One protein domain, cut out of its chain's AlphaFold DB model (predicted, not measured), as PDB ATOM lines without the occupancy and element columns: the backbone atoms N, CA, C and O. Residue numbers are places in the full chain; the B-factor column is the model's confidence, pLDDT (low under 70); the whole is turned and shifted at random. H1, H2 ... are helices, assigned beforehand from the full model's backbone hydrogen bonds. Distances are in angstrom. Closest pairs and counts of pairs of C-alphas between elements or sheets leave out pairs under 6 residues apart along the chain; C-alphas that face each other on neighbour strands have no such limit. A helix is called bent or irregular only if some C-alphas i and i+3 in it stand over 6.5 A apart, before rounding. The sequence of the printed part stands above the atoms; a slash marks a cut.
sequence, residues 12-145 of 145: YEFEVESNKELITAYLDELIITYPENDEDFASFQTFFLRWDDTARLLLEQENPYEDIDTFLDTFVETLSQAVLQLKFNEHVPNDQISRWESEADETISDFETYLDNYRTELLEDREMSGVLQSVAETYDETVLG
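This is residues 12 to 145 of the 145 residues of an uncharacterized protein of Halobacteriales archaeon QS_1_68_20 (UniProt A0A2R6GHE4). One very long helix, H4, makes the long axis, with H2 and H3 packed side by side along part of it as a three-helix up-and-down bundle, in which each helix runs against the one before it. H1 lies loosely alongside this bundle, away from H4, and the last part of H4, residues 127 to 143, sticks out far beyond the rest as an arm. The printed part has 134 residues with four named helices, H1, H2, H3 and H4 in that order along the chain, and no named strand; the class is all helix. The whole is loose, with a radius of gyration of the C-alphas of 19.8 A, and spans 76 by 28 by 25 A, the arm of H4 adding much of the length.

H4, residues 94 to 143, touches H3, residues 65 to 87, and the closest C-alphas, those of Ala 82 and Ala 104, are 4.1 A apart. These two form a helical hairpin at a shallow tilt of 22 degrees, opposite ways; H3 touches H4 with residues 78 to 86 alone, and H4 touches H3 with residues 97 to 111 alone. H4 also touches H2, residues 39 to 60, with its residues 112 to 122 alone; the closest C-alphas are those of Thr 54 and Arg 119, 6.5 A apart, at a shallow tilt of 24 degrees, the same way. H2 and H3 touch as a second helical hairpin, at a shallow tilt of 2 degrees, opposite ways, the closest C-alphas being those of Leu 58 and Ile 68 at 6.8 A. H1, residues 12 to 33, and H2 only just touch, with 3 pairs of C-alphas within 8 A, the closest those of Lys 20 and Leu 59 at 6.4 A; they too are a helical hairpin. H1 and H3 are close but not clearly touching, with the C-alphas of Val 16 and Tyr 65 closest at 7.9 A, and H1 and H4 are apart. O i to N i+4 pairs within hydrogen-bond range number 16 of 18 in H1, 14 of 18 in H2, 17 of 19 in H3 and 45 of 46 in H4.

H4 is 72.5 A long, from C-alpha 94 at (182.612, 123.540, 55.488) to C-alpha 143 at (152.166, 116.267, 120.835). H3 is 31.2 A long, with a kink of 36 degrees near residue 81, and is only just irregular: C-alphas 82 and 85 are 6.8 A apart. H2 is 32.1 A long, with a kink of 36 degrees near residue 46, and is only just irregular: C-alphas 40 and 43 are 6.7 A apart. H1 is 31.7 A long and begins at C-alpha 12, (158.305, 100.280, 94.347).

The two C-alphas farthest apart are those of Pro 93 and Gly 145, at 76.4 A. Residues 90 to 95 and 127 to 145 stand free; the body without them spans 48 by 28 by 19 A. The printed part has no cut. The links from H1 to H2 and from H2 to H3 are tight, and that from H3 to H4 is short. The mean pLDDT of the printed part is 71.2, with 55 residues under 70, among them residues 12 to 23, 30 to 44 and 125 to 145.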
ATOM      1  N   TYR A  12     157.796  99.037  94.935       38.81
ATOM      2  CA  TYR A  12     158.305 100.280  94.347       38.81
ATOM      3  C   TYR A  12     159.691 100.678  94.876       38.81
ATOM      4  O   TYR A  12     160.517 101.135  94.096       38.81
ATOM      5  N   GLU A  13     160.000 100.441  96.155       37.22
ATOM      6  CA  GLU A  13     161.328 100.759  96.718       37.22
ATOM      7  C   GLU A  13     162.455  99.870  96.144       37.22
ATOM      8  O   GLU A  13     163.585 100.326  95.995       37.22
ATOM      9  N   PHE A  14     162.160  98.626  95.740       34.03
ATOM     10  CA  PHE A  14     163.187  97.681  95.267       34.03
ATOM     11  C   PHE A  14     163.624  97.907  93.802       34.03
ATOM     12  O   PHE A  14     164.757  97.584  93.431       34.03
ATOM     13  N   GLU A  15     162.749  98.470  92.959       50.25
ATOM     14  CA  GLU A  15     163.084  98.840  91.573       50.25
ATOM     15  C   GLU A  15     163.860 100.169  91.504       50.25
ATOM     16  O   GLU A  15     164.724 100.332  90.642       50.25
ATOM     17  N   VAL A  16     163.619 101.091  92.443       46.47
ATOM     18  CA  VAL A  16     164.295 102.400  92.498       46.47
ATOM     19  C   VAL A  16     165.766 102.262  92.894       46.47
ATOM     20  O   VAL A  16     166.625 102.850  92.237       46.47
ATOM     21  N   GLU A  17     166.087 101.439  93.901       50.38
ATOM     22  CA  GLU A  17     167.478 101.213  94.331       50.38
ATOM     23  C   GLU A  17     168.303 100.532  93.218       50.38
ATOM     24  O   GLU A  17     169.403 100.979  92.885       50.38
ATOM     25  N   SER A  18     167.701  99.552  92.529       55.88
ATOM     26  CA  SER A  18     168.313  98.868  91.380       55.88
ATOM     27  C   SER A  18     168.537  99.803  90.181       55.88
ATOM     28  O   SER A  18     169.572  99.726  89.516       55.88
ATOM     29  N   ASN A  19     167.598 100.713  89.900       61.75
ATOM     30  CA  ASN A  19     167.738 101.693  88.820       61.75
ATOM     31  C   ASN A  19     168.779 102.768  89.148       61.75
ATOM     32  O   ASN A  19     169.534 103.171  88.266       61.75
ATOM     33  N   LYS A  20     168.870 103.198  90.409       64.25
ATOM     34  CA  LYS A  20     169.889 104.151  90.858       64.25
ATOM     35  C   LYS A  20     171.300 103.586  90.715       64.25
ATOM     36  O   LYS A  20     172.177 104.281  90.201       64.25
ATOM     37  N   GLU A  21     171.522 102.335  91.120       67.50
ATOM     38  CA  GLU A  21     172.815 101.664  90.932       67.50
ATOM     39  C   GLU A  21     173.170 101.512  89.444       67.50
ATOM     40  O   GLU A  21     174.310 101.770  89.057       67.50
ATOM     41  N   LEU A  22     172.195 101.170  88.592       68.31
ATOM     42  CA  LEU A  22     172.392 101.062  87.142       68.31
ATOM     43  C   LEU A  22     172.742 102.403  86.485       68.31
ATOM     44  O   LEU A  22     173.686 102.463  85.698       68.31
ATOM     45  N   ILE A  23     172.017 103.478  86.811       68.69
ATOM     46  CA  ILE A  23     172.295 104.815  86.269       68.69
ATOM     47  C   ILE A  23     173.659 105.302  86.755       68.69
ATOM     48  O   ILE A  23     174.440 105.817  85.961       68.69
ATOM     49  N   THR A  24     173.988 105.089  88.032       70.38
ATOM     50  CA  THR A  24     175.299 105.462  88.580       70.38
ATOM     51  C   THR A  24     176.427 104.741  87.840       70.38
ATOM     52  O   THR A  24     177.378 105.382  87.406       70.38
ATOM     53  N   ALA A  25     176.287 103.433  87.603       71.50
ATOM     54  CA  ALA A  25     177.264 102.668  86.831       71.50
ATOM     55  C   ALA A  25     177.401 103.170  85.380       71.50
ATOM     56  O   ALA A  25     178.505 103.186  84.838       71.50
ATOM     57  N   TYR A  26     176.299 103.603  84.760       70.19
ATOM     58  CA  TYR A  26     176.315 104.189  83.420       70.19
ATOM     59  C   TYR A  26     177.012 105.560  83.388       70.19
ATOM     60  O   TYR A  26     177.791 105.831  82.476       70.19
ATOM     61  N   LEU A  27     176.790 106.400  84.403       68.81
ATOM     62  CA  LEU A  27     177.491 107.677  84.569       68.81
ATOM     63  C   LEU A  27     179.002 107.470  84.757       68.81
ATOM     64  O   LEU A  27     179.802 108.138  84.100       68.81
ATOM     65  N   ASP A  28     179.406 106.501  85.584       72.44
ATOM     66  CA  ASP A  28     180.814 106.113  85.746       72.44
ATOM     67  C   ASP A  28     181.431 105.638  84.418       72.44
ATOM     68  O   ASP A  28     182.535 106.052  84.055       72.44
ATOM     69  N   GLU A  29     180.718 104.809  83.648       71.00
ATOM     70  CA  GLU A  29     181.185 104.350  82.335       71.00
ATOM     71  C   GLU A  29     181.331 105.510  81.337       71.00
ATOM     72  O   GLU A  29     182.319 105.560  80.596       71.00
ATOM     73  N   LEU A  30     180.398 106.468  81.343       67.69
ATOM     74  CA  LEU A  30     180.468 107.667  80.509       67.69
ATOM     75  C   LEU A  30     181.698 108.517  80.840       67.69
ATOM     76  O   LEU A  30     182.370 108.956  79.910       67.69
ATOM     77  N   ILE A  31     182.042 108.698  82.122       66.19
ATOM     78  CA  ILE A  31     183.261 109.418  82.534       66.19
ATOM     79  C   ILE A  31     184.521 108.704  82.054       66.19
ATOM     80  O   ILE A  31     185.419 109.345  81.516       66.19
ATOM     81  N   ILE A  32     184.581 107.384  82.215       66.56
ATOM     82  CA  ILE A  32     185.752 106.581  81.837       66.56
ATOM     83  C   ILE A  32     185.936 106.539  80.314       66.56
ATOM     84  O   ILE A  32     187.061 106.489  79.815       66.56
ATOM     85  N   THR A  33     184.832 106.529  79.567       64.94
ATOM     86  CA  THR A  33     184.836 106.469  78.098       64.94
ATOM     87  C   THR A  33     185.013 107.851  77.472       64.94
ATOM     88  O   THR A  33     185.373 107.958  76.295       64.94
ATOM     89  N   TYR A  34     184.795 108.917  78.244       60.38
ATOM     90  CA  TYR A  34     185.025 110.276  77.788       60.38
ATOM     91  C   TYR A  34     186.511 110.454  77.439       60.38
ATOM     92  O   TYR A  34     187.381 110.106  78.239       60.38
ATOM     93  N   PRO A  35     186.853 110.963  76.242       58.69
ATOM     94  CA  PRO A  35     188.241 111.061  75.816       58.69
ATOM     95  C   PRO A  35     188.951 112.182  76.589       58.69
ATOM     96  O   PRO A  35     189.066 113.304  76.110       58.69
ATOM     97  N   GLU A  36     189.479 111.868  77.776       54.56
ATOM     98  CA  GLU A  36     190.230 112.796  78.644       54.56
ATOM     99  C   GLU A  36     191.475 113.412  77.970       54.56
ATOM    100  O   GLU A  36     192.062 114.354  78.494       54.56
ATOM    101  N   ASN A  37     191.906 112.880  76.820       52.81
ATOM    102  CA  ASN A  37     193.126 113.285  76.112       52.81
ATOM    103  C   ASN A  37     192.872 114.032  74.790       52.81
ATOM    104  O   ASN A  37     193.823 114.275  74.048       52.81
ATOM    105  N   ASP A  38     191.625 114.376  74.473       60.81
ATOM    106  CA  ASP A  38     191.307 115.237  73.331       60.81
ATOM    107  C   ASP A  38     191.281 116.704  73.803       60.81
ATOM    108  O   ASP A  38     190.432 117.085  74.608       60.81
ATOM    109  N   GLU A  39     192.202 117.542  73.316       60.38
ATOM    110  CA  GLU A  39     192.239 118.977  73.658       60.38
ATOM    111  C   GLU A  39     190.940 119.693  73.245       60.38
ATOM    112  O   GLU A  39     190.464 120.571  73.963       60.38
ATOM    113  N   ASP A  40     190.311 119.245  72.155       57.06
ATOM    114  CA  ASP A  40     189.004 119.720  71.692       57.06
ATOM    115  C   ASP A  40     187.863 119.391  72.677       57.06
ATOM    116  O   ASP A  40     186.826 120.051  72.693       57.06
ATOM    117  N   PHE A  41     188.060 118.393  73.545       60.22
ATOM    118  CA  PHE A  41     187.081 117.942  74.536       60.22
ATOM    119  C   PHE A  41     187.312 118.544  75.924       60.22
ATOM    120  O   PHE A  41     186.403 118.505  76.755       60.22
ATOM    121  N   ALA A  42     188.483 119.136  76.177       64.00
ATOM    122  CA  ALA A  42     188.827 119.736  77.466       64.00
ATOM    123  C   ALA A  42     187.871 120.881  77.850       64.00
ATOM    124  O   ALA A  42     187.463 120.995  79.007       64.00
ATOM    125  N   SER A  43     187.446 121.686  76.870       63.09
ATOM    126  CA  SER A  43     186.457 122.753  77.074       63.09
ATOM    127  C   SER A  43     185.097 122.201  77.515       63.09
ATOM    128  O   SER A  43     184.442 122.776  78.381       63.09
ATOM    129  N   PHE A  44     184.701 121.044  76.980       68.81
ATOM    130  CA  PHE A  44     183.425 120.399  77.291       68.81
ATOM    131  C   PHE A  44     183.499 119.492  78.532       68.81
ATOM    132  O   PHE A  44     182.484 119.175  79.142       68.81
ATOM    133  N   GLN A  45     184.701 119.110  78.974       71.25
ATOM    134  CA  GLN A  45     184.898 118.279  80.163       71.25
ATOM    135  C   GLN A  45     184.374 118.957  81.436       71.25
ATOM    136  O   GLN A  45     183.730 118.312  82.258       71.25
ATOM    137  N   THR A  46     184.607 120.264  81.596       75.56
ATOM    138  CA  THR A  46     184.103 121.018  82.762       75.56
ATOM    139  C   THR A  46     182.576 120.979  82.819       75.56
ATOM    140  O   THR A  46     181.981 120.806  83.881       75.56
ATOM    141  N   PHE A  47     181.950 121.098  81.655       74.50
ATOM    142  CA  PHE A  47     180.509 121.061  81.494       74.50
ATOM    143  C   PHE A  47     179.937 119.667  81.769       74.50
ATOM    144  O   PHE A  47     178.979 119.525  82.527       74.50
ATOM    145  N   PHE A  48     180.588 118.633  81.241       75.69
ATOM    146  CA  PHE A  48     180.239 117.243  81.501       75.69
ATOM    147  C   PHE A  48     180.310 116.889  82.994       75.69
ATOM    148  O   PHE A  48     179.371 116.310  83.531       75.69
ATOM    149  N   LEU A  49     181.369 117.308  83.694       79.88
ATOM    150  CA  LEU A  49     181.501 117.100  85.140       79.88
ATOM    151  C   LEU A  49     180.412 117.828  85.936       79.88
ATOM    152  O   LEU A  49     179.905 117.302  86.924       79.88
ATOM    153  N   ARG A  50     180.038 119.041  85.515       81.56
ATOM    154  CA  ARG A  50     178.965 119.802  86.163       81.56
ATOM    155  C   ARG A  50     177.604 119.132  85.975       81.56
ATOM    156  O   ARG A  50     176.806 119.123  86.909       81.56
ATOM    157  N   TRP A  51     177.341 118.585  84.791       85.44
ATOM    158  CA  TRP A  51     176.139 117.798  84.528       85.44
ATOM    159  C   TRP A  51     176.096 116.524  85.378       85.44
ATOM    160  O   TRP A  51     175.087 116.269  86.028       85.44
ATOM    161  N   ASP A  52     177.196 115.775  85.428       81.94
ATOM    162  CA  ASP A  52     177.318 114.536  86.202       81.94
ATOM    163  C   ASP A  52     177.084 114.773  87.707       81.94
ATOM    164  O   ASP A  52     176.346 114.029  88.352       81.94
ATOM    165  N   ASP A  53     177.609 115.870  88.261       83.38
ATOM    166  CA  ASP A  53     177.330 116.282  89.645       83.38
ATOM    167  C   ASP A  53     175.831 116.559  89.880       83.38
ATOM    168  O   ASP A  53     175.259 116.117  90.878       83.38
ATOM    169  N   THR A  54     175.161 117.229  88.936       83.50
ATOM    170  CA  THR A  54     173.710 117.473  89.001       83.50
ATOM    171  C   THR A  54     172.897 116.178  88.834       83.50
ATOM    172  O   THR A  54     171.909 115.991  89.545       83.50
ATOM    173  N   ALA A  55     173.323 115.250  87.969       80.50
ATOM    174  CA  ALA A  55     172.692 113.937  87.803       80.50
ATOM    175  C   ALA A  55     172.774 113.104  89.093       80.50
ATOM    176  O   ALA A  55     171.798 112.471  89.501       80.50
ATOM    177  N   ARG A  56     173.921 113.137  89.785       82.25
ATOM    178  CA  ARG A  56     174.064 112.482  91.094       82.25
ATOM    179  C   ARG A  56     173.187 113.136  92.156       82.25
ATOM    180  O   ARG A  56     172.532 112.414  92.903       82.25
ATOM    181  N   LEU A  57     173.096 114.467  92.176       82.12
ATOM    182  CA  LEU A  57     172.208 115.184  93.095       82.12
ATOM    183  C   LEU A  57     170.735 114.777  92.900       82.12
ATOM    184  O   LEU A  57     170.021 114.574  93.881       82.12
ATOM    185  N   LEU A  58     170.292 114.619  91.650       79.06
ATOM    186  CA  LEU A  58     168.957 114.120  91.306       79.06
ATOM    187  C   LEU A  58     168.695 112.719  91.876       79.06
ATOM    188  O   LEU A  58     167.655 112.493  92.498       79.06
ATOM    189  N   LEU A  59     169.655 111.807  91.695       75.50
ATOM    190  CA  LEU A  59     169.604 110.430  92.201       75.50
ATOM    191  C   LEU A  59     169.642 110.362  93.736       75.50
ATOM    192  O   LEU A  59     169.119 109.420  94.336       75.50
ATOM    193  N   GLU A  60     170.294 111.317  94.400       77.88
ATOM    194  CA  GLU A  60     170.336 111.413  95.863       77.88
ATOM    195  C   GLU A  60     169.013 111.877  96.474       77.88
ATOM    196  O   GLU A  60     168.703 111.469  97.588       77.88
ATOM    197  N   GLN A  61     168.236 112.687  95.755       74.06
ATOM    198  CA  GLN A  61     166.964 113.234  96.232       74.06
ATOM    199  C   GLN A  61     165.745 112.337  95.949       74.06
ATOM    200  O   GLN A  61     164.619 112.764  96.173       74.06
ATOM    201  N   GLU A  62     165.955 111.103  95.471       68.75
ATOM    202  CA  GLU A  62     164.881 110.132  95.182       68.75
ATOM    203  C   GLU A  62     163.805 110.681  94.224       68.75
ATOM    204  O   GLU A  62     162.626 110.332  94.310       68.75
ATOM    205  N   ASN A  63     164.220 111.550  93.295       68.69
ATOM    206  CA  ASN A  63     163.329 112.123  92.293       68.69
ATOM    207  C   ASN A  63     162.682 111.037  91.417       68.69
ATOM    208  O   ASN A  63     163.253 109.949  91.248       68.69
ATOM    209  N   PRO A  64     161.510 111.326  90.816       70.94
ATOM    210  CA  PRO A  64     160.882 110.426  89.863       70.94
ATOM    211  C   PRO A  64     161.865 110.021  88.765       70.94
ATOM    212  O   PRO A  64     162.565 110.853  88.193       70.94
ATOM    213  N   TYR A  65     161.875 108.735  88.420       67.56
ATOM    214  CA  TYR A  65     162.727 108.215  87.349       67.56
ATOM    215  C   TYR A  65     162.529 108.962  86.015       67.56
ATOM    216  O   TYR A  65     163.485 109.139  85.272       67.56
ATOM    217  N   GLU A  66     161.310 109.437  85.735       70.88
ATOM    218  CA  GLU A  66     160.979 110.214  84.531       70.88
ATOM    219  C   GLU A  66     161.738 111.553  84.454       70.88
ATOM    220  O   GLU A  66     162.184 111.941  83.373       70.88
ATOM    221  N   ASP A  67     161.953 112.225  85.589       71.88
ATOM    222  CA  ASP A  67     162.729 113.470  85.645       71.88
ATOM    223  C   ASP A  67     164.216 113.203  85.389       71.88
ATOM    224  O   ASP A  67     164.889 113.971  84.702       71.88
ATOM    225  N   ILE A  68     164.718 112.071  85.889       74.06
ATOM    226  CA  ILE A  68     166.102 111.640  85.674       74.06
ATOM    227  C   ILE A  68     166.314 111.253  84.207       74.06
ATOM    228  O   ILE A  68     167.278 111.703  83.600       74.06
ATOM    229  N   ASP A  69     165.409 110.468  83.622       72.62
ATOM    230  CA  ASP A  69     165.462 110.066  82.210       72.62
ATOM    231  C   ASP A  69     165.450 111.289  81.281       72.62
ATOM    232  O   ASP A  69     166.340 111.445  80.446       72.62
ATOM    233  N   THR A  70     164.531 112.231  81.517       77.00
ATOM    234  CA  THR A  70     164.439 113.486  80.752       77.00
ATOM    235  C   THR A  70     165.717 114.324  80.870       77.00
ATOM    236  O   THR A  70     166.208 114.879  79.881       77.00
ATOM    237  N   PHE A  71     166.289 114.409  82.074       80.69
ATOM    238  CA  PHE A  71     167.534 115.135  82.316       80.69
ATOM    239  C   PHE A  71     168.733 114.499  81.594       80.69
ATOM    240  O   PHE A  71     169.577 115.209  81.036       80.69
ATOM    241  N   LEU A  72     168.814 113.164  81.580       79.31
ATOM    242  CA  LEU A  72     169.854 112.430  80.858       79.31
ATOM    243  C   LEU A  72     169.701 112.589  79.337       79.31
ATOM    244  O   LEU A  72     170.702 112.821  78.655       79.31
ATOM    245  N   ASP A  73     168.477 112.520  78.806       79.00
ATOM    246  CA  ASP A  73     168.208 112.649  77.366       79.00
ATOM    247  C   ASP A  73     168.623 114.035  76.846       79.00
ATOM    248  O   ASP A  73     169.391 114.142  75.887       79.00
ATOM    249  N   THR A  74     168.270 115.093  77.588       81.06
ATOM    250  CA  THR A  74     168.643 116.484  77.263       81.06
ATOM    251  C   THR A  74     170.167 116.658  77.153       81.06
ATOM    252  O   THR A  74     170.674 117.407  76.311       81.06
ATOM    253  N   PHE A  75     170.937 115.950  77.984       79.88
ATOM    254  CA  PHE A  75     172.396 115.969  77.909       79.88
ATOM    255  C   PHE A  75     172.938 115.230  76.683       79.88
ATOM    256  O   PHE A  75     173.842 115.738  76.016       79.88
ATOM    257  N   VAL A  76     172.391 114.057  76.355       77.12
ATOM    258  CA  VAL A  76     172.795 113.298  75.160       77.12
ATOM    259  C   VAL A  76     172.517 114.104  73.890       77.12
ATOM    260  O   VAL A  76     173.363 114.145  72.991       77.12
ATOM    261  N   GLU A  77     171.377 114.794  73.824       80.19
ATOM    262  CA  GLU A  77     171.047 115.701  72.724       80.19
ATOM    263  C   GLU A  77     172.063 116.844  72.604       80.19
ATOM    264  O   GLU A  77     172.606 117.088  71.522       80.19
ATOM    265  N   THR A  78     172.384 117.485  73.730       79.94
ATOM    266  CA  THR A  78     173.353 118.587  73.811       79.94
ATOM    267  C   THR A  78     174.750 118.138  73.382       79.94
ATOM    268  O   THR A  78     175.378 118.775  72.538       79.94
ATOM    269  N   LEU A  79     175.230 117.000  73.891       75.38
ATOM    270  CA  LEU A  79     176.518 116.413  73.514       75.38
ATOM    271  C   LEU A  79     176.563 116.078  72.016       75.38
ATOM    272  O   LEU A  79     177.572 116.302  71.341       75.38
ATOM    273  N   SER A  80     175.463 115.553  71.478       76.75
ATOM    274  CA  SER A  80     175.354 115.230  70.060       76.75
ATOM    275  C   SER A  80     175.486 116.476  69.183       76.75
ATOM    276  O   SER A  80     176.281 116.480  68.239       76.75
ATOM    277  N   GLN A  81     174.756 117.541  69.516       78.62
ATOM    278  CA  GLN A  81     174.732 118.790  68.753       78.62
ATOM    279  C   GLN A  81     176.024 119.597  68.892       78.62
ATOM    280  O   GLN A  81     176.578 120.038  67.888       78.62
ATOM    281  N   ALA A  82     176.533 119.745  70.113       74.75
ATOM    282  CA  ALA A  82     177.665 120.618  70.389       74.75
ATOM    283  C   ALA A  82     179.030 119.965  70.128       74.75
ATOM    284  O   ALA A  82     180.013 120.671  69.922       74.75
ATOM    285  N   VAL A  83     179.121 118.629  70.148       71.81
ATOM    286  CA  VAL A  83     180.421 117.940  70.171       71.81
ATOM    287  C   VAL A  83     180.529 116.849  69.114       71.81
ATOM    288  O   VAL A  83     181.468 116.848  68.316       71.81
ATOM    289  N   LEU A  84     179.582 115.907  69.064       73.94
ATOM    290  CA  LEU A  84     179.712 114.746  68.175       73.94
ATOM    291  C   LEU A  84     179.601 115.128  66.694       73.94
ATOM    292  O   LEU A  84     180.356 114.597  65.877       73.94
ATOM    293  N   GLN A  85     178.715 116.068  66.352       74.56
ATOM    294  CA  GLN A  85     178.582 116.579  64.981       74.56
ATOM    295  C   GLN A  85     179.857 117.272  64.491       74.56
ATOM    296  O   GLN A  85     180.250 117.096  63.337       74.56
ATOM    297  N   LEU A  86     180.541 118.003  65.375       72.19
ATOM    298  CA  LEU A  86     181.810 118.654  65.064       72.19
ATOM    299  C   LEU A  86     182.967 117.656  64.998       72.19
ATOM    300  O   LEU A  86     183.813 117.789  64.120       72.19
ATOM    301  N   LYS A  87     182.999 116.626  65.850       68.38
ATOM    302  CA  LYS A  87     184.076 115.622  65.826       68.38
ATOM    303  C   LYS A  87     183.995 114.696  64.610       68.38
ATOM    304  O   LYS A  87     185.012 114.387  63.994       68.38
ATOM    305  N   PHE A  88     182.796 114.240  64.253       72.81
ATOM    306  CA  PHE A  88     182.588 113.226  63.215       72.81
ATOM    307  C   PHE A  88     182.057 113.838  61.910       72.81
ATOM    308  O   PHE A  88     181.008 113.447  61.398       72.81
ATOM    309  N   ASN A  89     182.800 114.801  61.352       69.81
ATOM    310  CA  ASN A  89     182.364 115.617  60.212       69.81
ATOM    311  C   ASN A  89     182.986 115.245  58.846       69.81
ATOM    312  O   ASN A  89     182.809 115.994  57.890       69.81
ATOM    313  N   GLU A  90     183.666 114.095  58.714       67.75
ATOM    314  CA  GLU A  90     184.547 113.729  57.574       67.75
ATOM    315  C   GLU A  90     183.949 113.872  56.150       67.75
ATOM    316  O   GLU A  90     184.684 113.868  55.158       67.75
ATOM    317  N   HIS A  91     182.628 114.028  56.012       73.44
ATOM    318  CA  HIS A  91     181.930 114.222  54.732       73.44
ATOM    319  C   HIS A  91     180.990 115.437  54.688       73.44
ATOM    320  O   HIS A  91     180.148 115.543  53.793       73.44
ATOM    321  N   VAL A  92     181.124 116.359  55.636       75.81
ATOM    322  CA  VAL A  92     180.245 117.518  55.789       75.81
ATOM    323  C   VAL A  92     180.873 118.743  55.107       75.81
ATOM    324  O   VAL A  92     182.071 118.984  55.242       75.81
ATOM    325  N   PRO A  93     180.105 119.527  54.329       83.12
ATOM    326  CA  PRO A  93     180.623 120.748  53.716       83.12
ATOM    327  C   PRO A  93     181.009 121.793  54.774       83.12
ATOM    328  O   PRO A  93     180.298 121.969  55.757       83.12
ATOM    329  N   ASN A  94     182.092 122.545  54.534       77.94
ATOM    330  CA  ASN A  94     182.612 123.540  55.488       77.94
ATOM    331  C   ASN A  94     181.573 124.588  55.924       77.94
ATOM    332  O   ASN A  94     181.549 124.948  57.092       77.94
ATOM    333  N   ASP A  95     180.678 125.035  55.034       81.50
ATOM    334  CA  ASP A  95     179.576 125.942  55.403       81.50
ATOM    335  C   ASP A  95     178.651 125.351  56.480       81.50
ATOM    336  O   ASP A  95     178.124 126.076  57.321       81.50
ATOM    337  N   GLN A  96     178.454 124.032  56.465       79.94
ATOM    338  CA  GLN A  96     177.646 123.330  57.457       79.94
ATOM    339  C   GLN A  96     178.426 123.118  58.760       79.94
ATOM    340  O   GLN A  96     177.835 123.240  59.826       79.94
ATOM    341  N   ILE A  97     179.742 122.888  58.681       77.94
ATOM    342  CA  ILE A  97     180.625 122.817  59.855       77.94
ATOM    343  C   ILE A  97     180.643 124.164  60.582       77.94
ATOM    344  O   ILE A  97     180.357 124.202  61.768       77.94
ATOM    345  N   SER A  98     180.859 125.281  59.880       79.12
ATOM    346  CA  SER A  98     180.857 126.609  60.514       79.12
ATOM    347  C   SER A  98     179.502 127.001  61.096       79.12
ATOM    348  O   SER A  98     179.436 127.744  62.074       79.12
ATOM    349  N   ARG A  99     178.406 126.501  60.514       81.19
ATOM    350  CA  ARG A  99     177.082 126.649  61.111       81.19
ATOM    351  C   ARG A  99     176.993 125.879  62.430       81.19
ATOM    352  O   ARG A  99     176.573 126.462  63.419       81.19
ATOM    353  N   TRP A 100     177.438 124.626  62.448       81.00
ATOM    354  CA  TRP A 100     177.473 123.814  63.661       81.00
ATOM    355  C   TRP A 100     178.407 124.375  64.727       81.00
ATOM    356  O   TRP A 100     178.056 124.315  65.890       81.00
ATOM    357  N   GLU A 101     179.543 124.971  64.362       77.38
ATOM    358  CA  GLU A 101     180.420 125.650  65.328       77.38
ATOM    359  C   GLU A 101     179.681 126.810  66.009       77.38
ATOM    360  O   GLU A 101     179.742 126.960  67.224       77.38
ATOM    361  N   SER A 102     178.919 127.595  65.239       80.50
ATOM    362  CA  SER A 102     178.100 128.678  65.794       80.50
ATOM    363  C   SER A 102     176.911 128.170  66.616       80.50
ATOM    364  O   SER A 102     176.559 128.804  67.606       80.50
ATOM    365  N   GLU A 103     176.272 127.078  66.194       82.56
ATOM    366  CA  GLU A 103     175.147 126.457  66.909       82.56
ATOM    367  C   GLU A 103     175.633 125.736  68.182       82.56
ATOM    368  O   GLU A 103     174.908 125.700  69.169       82.56
ATOM    369  N   ALA A 104     176.866 125.220  68.206       78.75
ATOM    370  CA  ALA A 104     177.454 124.537  69.354       78.75
ATOM    371  C   ALA A 104     177.685 125.485  70.536       78.75
ATOM    372  O   ALA A 104     177.298 125.151  71.651       78.75
ATOM    373  N   ASP A 105     178.260 126.669  70.299       79.50
ATOM    374  CA  ASP A 105     178.452 127.686  71.345       79.50
ATOM    375  C   ASP A 105     177.107 128.127  71.957       79.50
ATOM    376  O   ASP A 105     176.974 128.221  73.179       79.50
ATOM    377  N   GLU A 106     176.088 128.338  71.115       84.50
ATOM    378  CA  GLU A 106     174.728 128.680  71.557       84.50
ATOM    379  C   GLU A 106     174.109 127.537  72.377       84.50
ATOM    380  O   GLU A 106     173.683 127.752  73.509       84.50
ATOM    381  N   THR A 107     174.175 126.304  71.865       81.56
ATOM    382  CA  THR A 107     173.640 125.103  72.528       81.56
ATOM    383  C   THR A 107     174.301 124.860  73.888       81.56
ATOM    384  O   THR A 107     173.622 124.530  74.861       81.56
ATOM    385  N   ILE A 108     175.621 125.051  73.986       78.62
ATOM    386  CA  ILE A 108     176.352 124.944  75.256       78.62
ATOM    387  C   ILE A 108     175.869 126.018  76.229       78.62
ATOM    388  O   ILE A 108     175.564 125.701  77.376       78.62
ATOM    389  N   SER A 109     175.766 127.274  75.786       82.75
ATOM    390  CA  SER A 109     175.350 128.384  76.648       82.75
ATOM    391  C   SER A 109     173.907 128.235  77.152       82.75
ATOM    392  O   SER A 109     173.629 128.494  78.331       82.75
ATOM    393  N   ASP A 110     172.995 127.778  76.292       85.44
ATOM    394  CA  ASP A 110     171.611 127.484  76.665       85.44
ATOM    395  C   ASP A 110     171.546 126.345  77.683       85.44
ATOM    396  O   ASP A 110     170.858 126.458  78.701       85.44
ATOM    397  N   PHE A 111     172.309 125.271  77.472       82.81
ATOM    398  CA  PHE A 111     172.330 124.162  78.418       82.81
ATOM    399  C   PHE A 111     173.021 124.519  79.740       82.81
ATOM    400  O   PHE A 111     172.596 124.043  80.787       82.81
ATOM    401  N   GLU A 112     174.039 125.386  79.753       82.38
ATOM    402  CA  GLU A 112     174.606 125.909  81.006       82.38
ATOM    403  C   GLU A 112     173.557 126.674  81.812       82.38
ATOM    404  O   GLU A 112     173.452 126.499  83.027       82.38
ATOM    405  N   THR A 113     172.761 127.496  81.130       85.81
ATOM    406  CA  THR A 113     171.661 128.241  81.750       85.81
ATOM    407  C   THR A 113     170.586 127.287  82.266       85.81
ATOM    408  O   THR A 113     170.097 127.450  83.384       85.81
ATOM    409  N   TYR A 114     170.239 126.264  81.483       84.56
ATOM    410  CA  TYR A 114     169.329 125.203  81.901       84.56
ATOM    411  C   TYR A 114     169.847 124.472  83.146       84.56
ATOM    412  O   TYR A 114     169.119 124.382  84.130       84.56
ATOM    413  N   LEU A 115     171.110 124.033  83.155       82.94
ATOM    414  CA  LEU A 115     171.740 123.370  84.299       82.94
ATOM    415  C   LEU A 115     171.730 124.238  85.557       82.94
ATOM    416  O   LEU A 115     171.517 123.721  86.651       82.94
ATOM    417  N   ASP A 116     172.012 125.535  85.426       83.50
ATOM    418  CA  ASP A 116     172.063 126.460  86.559       83.50
ATOM    419  C   ASP A 116     170.681 126.665  87.187       83.50
ATOM    420  O   ASP A 116     170.526 126.532  88.404       83.50
ATOM    421  N   ASN A 117     169.665 126.894  86.349       84.75
ATOM    422  CA  ASN A 117     168.279 127.017  86.793       84.75
ATOM    423  C   ASN A 117     167.794 125.713  87.430       84.75
ATOM    424  O   ASN A 117     167.342 125.721  88.571       84.75
ATOM    425  N   TYR A 118     167.987 124.590  86.740       81.25
ATOM    426  CA  TYR A 118     167.526 123.283  87.193       81.25
ATOM    427  C   TYR A 118     168.174 122.882  88.523       81.25
ATOM    428  O   TYR A 118     167.506 122.412  89.440       81.25
ATOM    429  N   ARG A 119     169.481 123.137  88.678       82.50
ATOM    430  CA  ARG A 119     170.194 122.908  89.940       82.50
ATOM    431  C   ARG A 119     169.704 123.829  91.056       82.50
ATOM    432  O   ARG A 119     169.643 123.387  92.200       82.50
ATOM    433  N   THR A 120     169.394 125.088  90.752       83.88
ATOM    434  CA  THR A 120     168.846 126.031  91.738       83.88
ATOM    435  C   THR A 120     167.492 125.543  92.243       83.88
ATOM    436  O   THR A 120     167.324 125.413  93.451       83.88
ATOM    437  N   GLU A 121     166.592 125.154  91.338       82.81
ATOM    438  CA  GLU A 121     165.282 124.590  91.690       82.81
ATOM    439  C   GLU A 121     165.424 123.332  92.565       82.81
ATOM    440  O   GLU A 121     164.780 123.221  93.608       82.81
ATOM    441  N   LEU A 122     166.349 122.432  92.214       76.88
ATOM    442  CA  LEU A 122     166.674 121.230  92.997       76.88
ATOM    443  C   LEU A 122     167.187 121.516  94.411       76.88
ATOM    444  O   LEU A 122     166.968 120.727  95.331       76.88
ATOM    445  N   LEU A 123     167.959 122.587  94.583       78.31
ATOM    446  CA  LEU A 123     168.506 122.963  95.885       78.31
ATOM    447  C   LEU A 123     167.458 123.676  96.743       78.31
ATOM    448  O   LEU A 123     167.397 123.418  97.946       78.31
ATOM    449  N   GLU A 124     166.616 124.514  96.137       78.88
ATOM    450  CA  GLU A 124     165.498 125.168  96.818       78.88
ATOM    451  C   GLU A 124     164.466 124.147  97.322       78.88
ATOM    452  O   GLU A 124     164.036 124.238  98.475       78.88
ATOM    453  N   ASP A 125     164.123 123.137  96.513       68.69
ATOM    454  CA  ASP A 125     163.200 122.068  96.917       68.69
ATOM    455  C   ASP A 125     163.760 121.254  98.099       68.69
ATOM    456  O   ASP A 125     163.084 121.043  99.114       68.69
ATOM    457  N   ARG A 126     165.058 120.923  98.049       66.00
ATOM    458  CA  ARG A 126     165.768 120.243  99.142       66.00
ATOM    459  C   ARG A 126     165.773 121.048 100.443       66.00
ATOM    460  O   ARG A 126     165.548 120.477 101.513       66.00
ATOM    461  N   GLU A 127     166.059 122.351 100.383       66.56
ATOM    462  CA  GLU A 127     166.011 123.222 101.565       66.56
ATOM    463  C   GLU A 127     164.600 123.267 102.160       66.56
ATOM    464  O   GLU A 127     164.436 123.152 103.379       66.56
ATOM    465  N   MET A 128     163.573 123.368 101.315       59.09
ATOM    466  CA  MET A 128     162.180 123.411 101.754       59.09
ATOM    467  C   MET A 128     161.746 122.092 102.413       59.09
ATOM    468  O   MET A 128     161.115 122.113 103.475       59.09
ATOM    469  N   SER A 129     162.146 120.953 101.842       59.62
ATOM    470  CA  SER A 129     161.914 119.615 102.398       59.62
ATOM    471  C   SER A 129     162.574 119.438 103.775       59.62
ATOM    472  O   SER A 129     161.916 119.035 104.740       59.62
ATOM    473  N   GLY A 130     163.835 119.860 103.930       59.75
ATOM    474  CA  GLY A 130     164.543 119.806 105.217       59.75
ATOM    475  C   GLY A 130     163.908 120.679 106.311       59.75
ATOM    476  O   GLY A 130     163.854 120.287 107.483       59.75
ATOM    477  N   VAL A 131     163.367 121.845 105.940       60.47
ATOM    478  CA  VAL A 131     162.606 122.710 106.860       60.47
ATOM    479  C   VAL A 131     161.296 122.044 107.286       60.47
ATOM    480  O   VAL A 131     160.960 122.067 108.471       60.47
ATOM    481  N   LEU A 132     160.561 121.425 106.359       60.25
ATOM    482  CA  LEU A 132     159.311 120.723 106.668       60.25
ATOM    483  C   LEU A 132     159.537 119.518 107.589       60.25
ATOM    484  O   LEU A 132     158.761 119.324 108.527       60.25
ATOM    485  N   GLN A 133     160.619 118.763 107.384       56.69
ATOM    486  CA  GLN A 133     161.002 117.655 108.260       56.69
ATOM    487  C   GLN A 133     161.327 118.142 109.679       56.69
ATOM    488  O   GLN A 133     160.759 117.635 110.644       56.69
ATOM    489  N   SER A 134     162.114 119.215 109.804       60.88
ATOM    490  CA  SER A 134     162.445 119.820 111.105       60.88
ATOM    491  C   SER A 134     161.199 120.305 111.866       60.88
ATOM    492  O   SER A 134     161.101 120.185 113.093       60.88
ATOM    493  N   VAL A 135     160.213 120.859 111.148       65.69
ATOM    494  CA  VAL A 135     158.930 121.274 111.736       65.69
ATOM    495  C   VAL A 135     158.113 120.057 112.172       65.69
ATOM    496  O   VAL A 135     157.556 120.077 113.269       65.69
ATOM    497  N   ALA A 136     158.057 118.997 111.365       61.69
ATOM    498  CA  ALA A 136     157.351 117.765 111.710       61.69
ATOM    499  C   ALA A 136     157.924 117.108 112.978       61.69
ATOM    500  O   ALA A 136     157.159 116.770 113.879       61.69
ATOM    501  N   GLU A 137     159.252 117.023 113.099       67.25
ATOM    502  CA  GLU A 137     159.934 116.502 114.293       67.25
ATOM    503  C   GLU A 137     159.612 117.329 115.548       67.25
ATOM    504  O   GLU A 137     159.342 116.782 116.616       67.25
ATOM    505  N   THR A 138     159.546 118.658 115.411       69.19
ATOM    506  CA  THR A 138     159.187 119.558 116.523       69.19
ATOM    507  C   THR A 138     157.731 119.373 116.973       69.19
ATOM    508  O   THR A 138     157.419 119.444 118.166       69.19
ATOM    509  N   TYR A 139     156.812 119.144 116.030       59.50
ATOM    510  CA  TYR A 139     155.405 118.886 116.346       59.50
ATOM    511  C   TYR A 139     155.196 117.508 116.986       59.50
ATOM    512  O   TYR A 139     154.392 117.409 117.913       59.50
ATOM    513  N   ASP A 140     155.919 116.476 116.547       62.75
ATOM    514  CA  ASP A 140     155.849 115.133 117.137       62.75
ATOM    515  C   ASP A 140     156.339 115.137 118.599       62.75
ATOM    516  O   ASP A 140     155.653 114.627 119.487       62.75
ATOM    517  N   GLU A 141     157.432 115.857 118.885       63.44
ATOM    518  CA  GLU A 141     157.948 116.048 120.250       63.44
ATOM    519  C   GLU A 141     156.957 116.798 121.164       63.44
ATOM    520  O   GLU A 141     156.854 116.509 122.356       63.44
ATOM    521  N   THR A 142     156.176 117.734 120.613       61.78
ATOM    522  CA  THR A 142     155.237 118.564 121.392       61.78
ATOM    523  C   THR A 142     153.871 117.897 121.607       61.78
ATOM    524  O   THR A 142     153.160 118.238 122.551       61.78
ATOM    525  N   VAL A 143     153.463 116.967 120.737       59.66
ATOM    526  CA  VAL A 143     152.166 116.267 120.835       59.66
ATOM    527  C   VAL A 143     152.269 114.973 121.657       59.66
ATOM    528  O   VAL A 143     151.260 114.531 122.214       59.66
ATOM    529  N   LEU A 144     153.465 114.384 121.780       52.09
ATOM    530  CA  LEU A 144     153.727 113.179 122.583       52.09
ATOM    531  C   LEU A 144     154.387 113.442 123.957       52.09
ATOM    532  O   LEU A 144     154.576 112.484 124.711       52.09
ATOM    533  N   GLY A 145     154.709 114.698 124.297       44.94
ATOM    534  CA  GLY A 145     155.239 115.128 125.607       44.94
ATOM    535  C   GLY A 145     154.186 115.702 126.552       44.94
ATOM    536  O   GLY A 145     154.255 115.386 127.764       44.94
TER     537      GLY A 145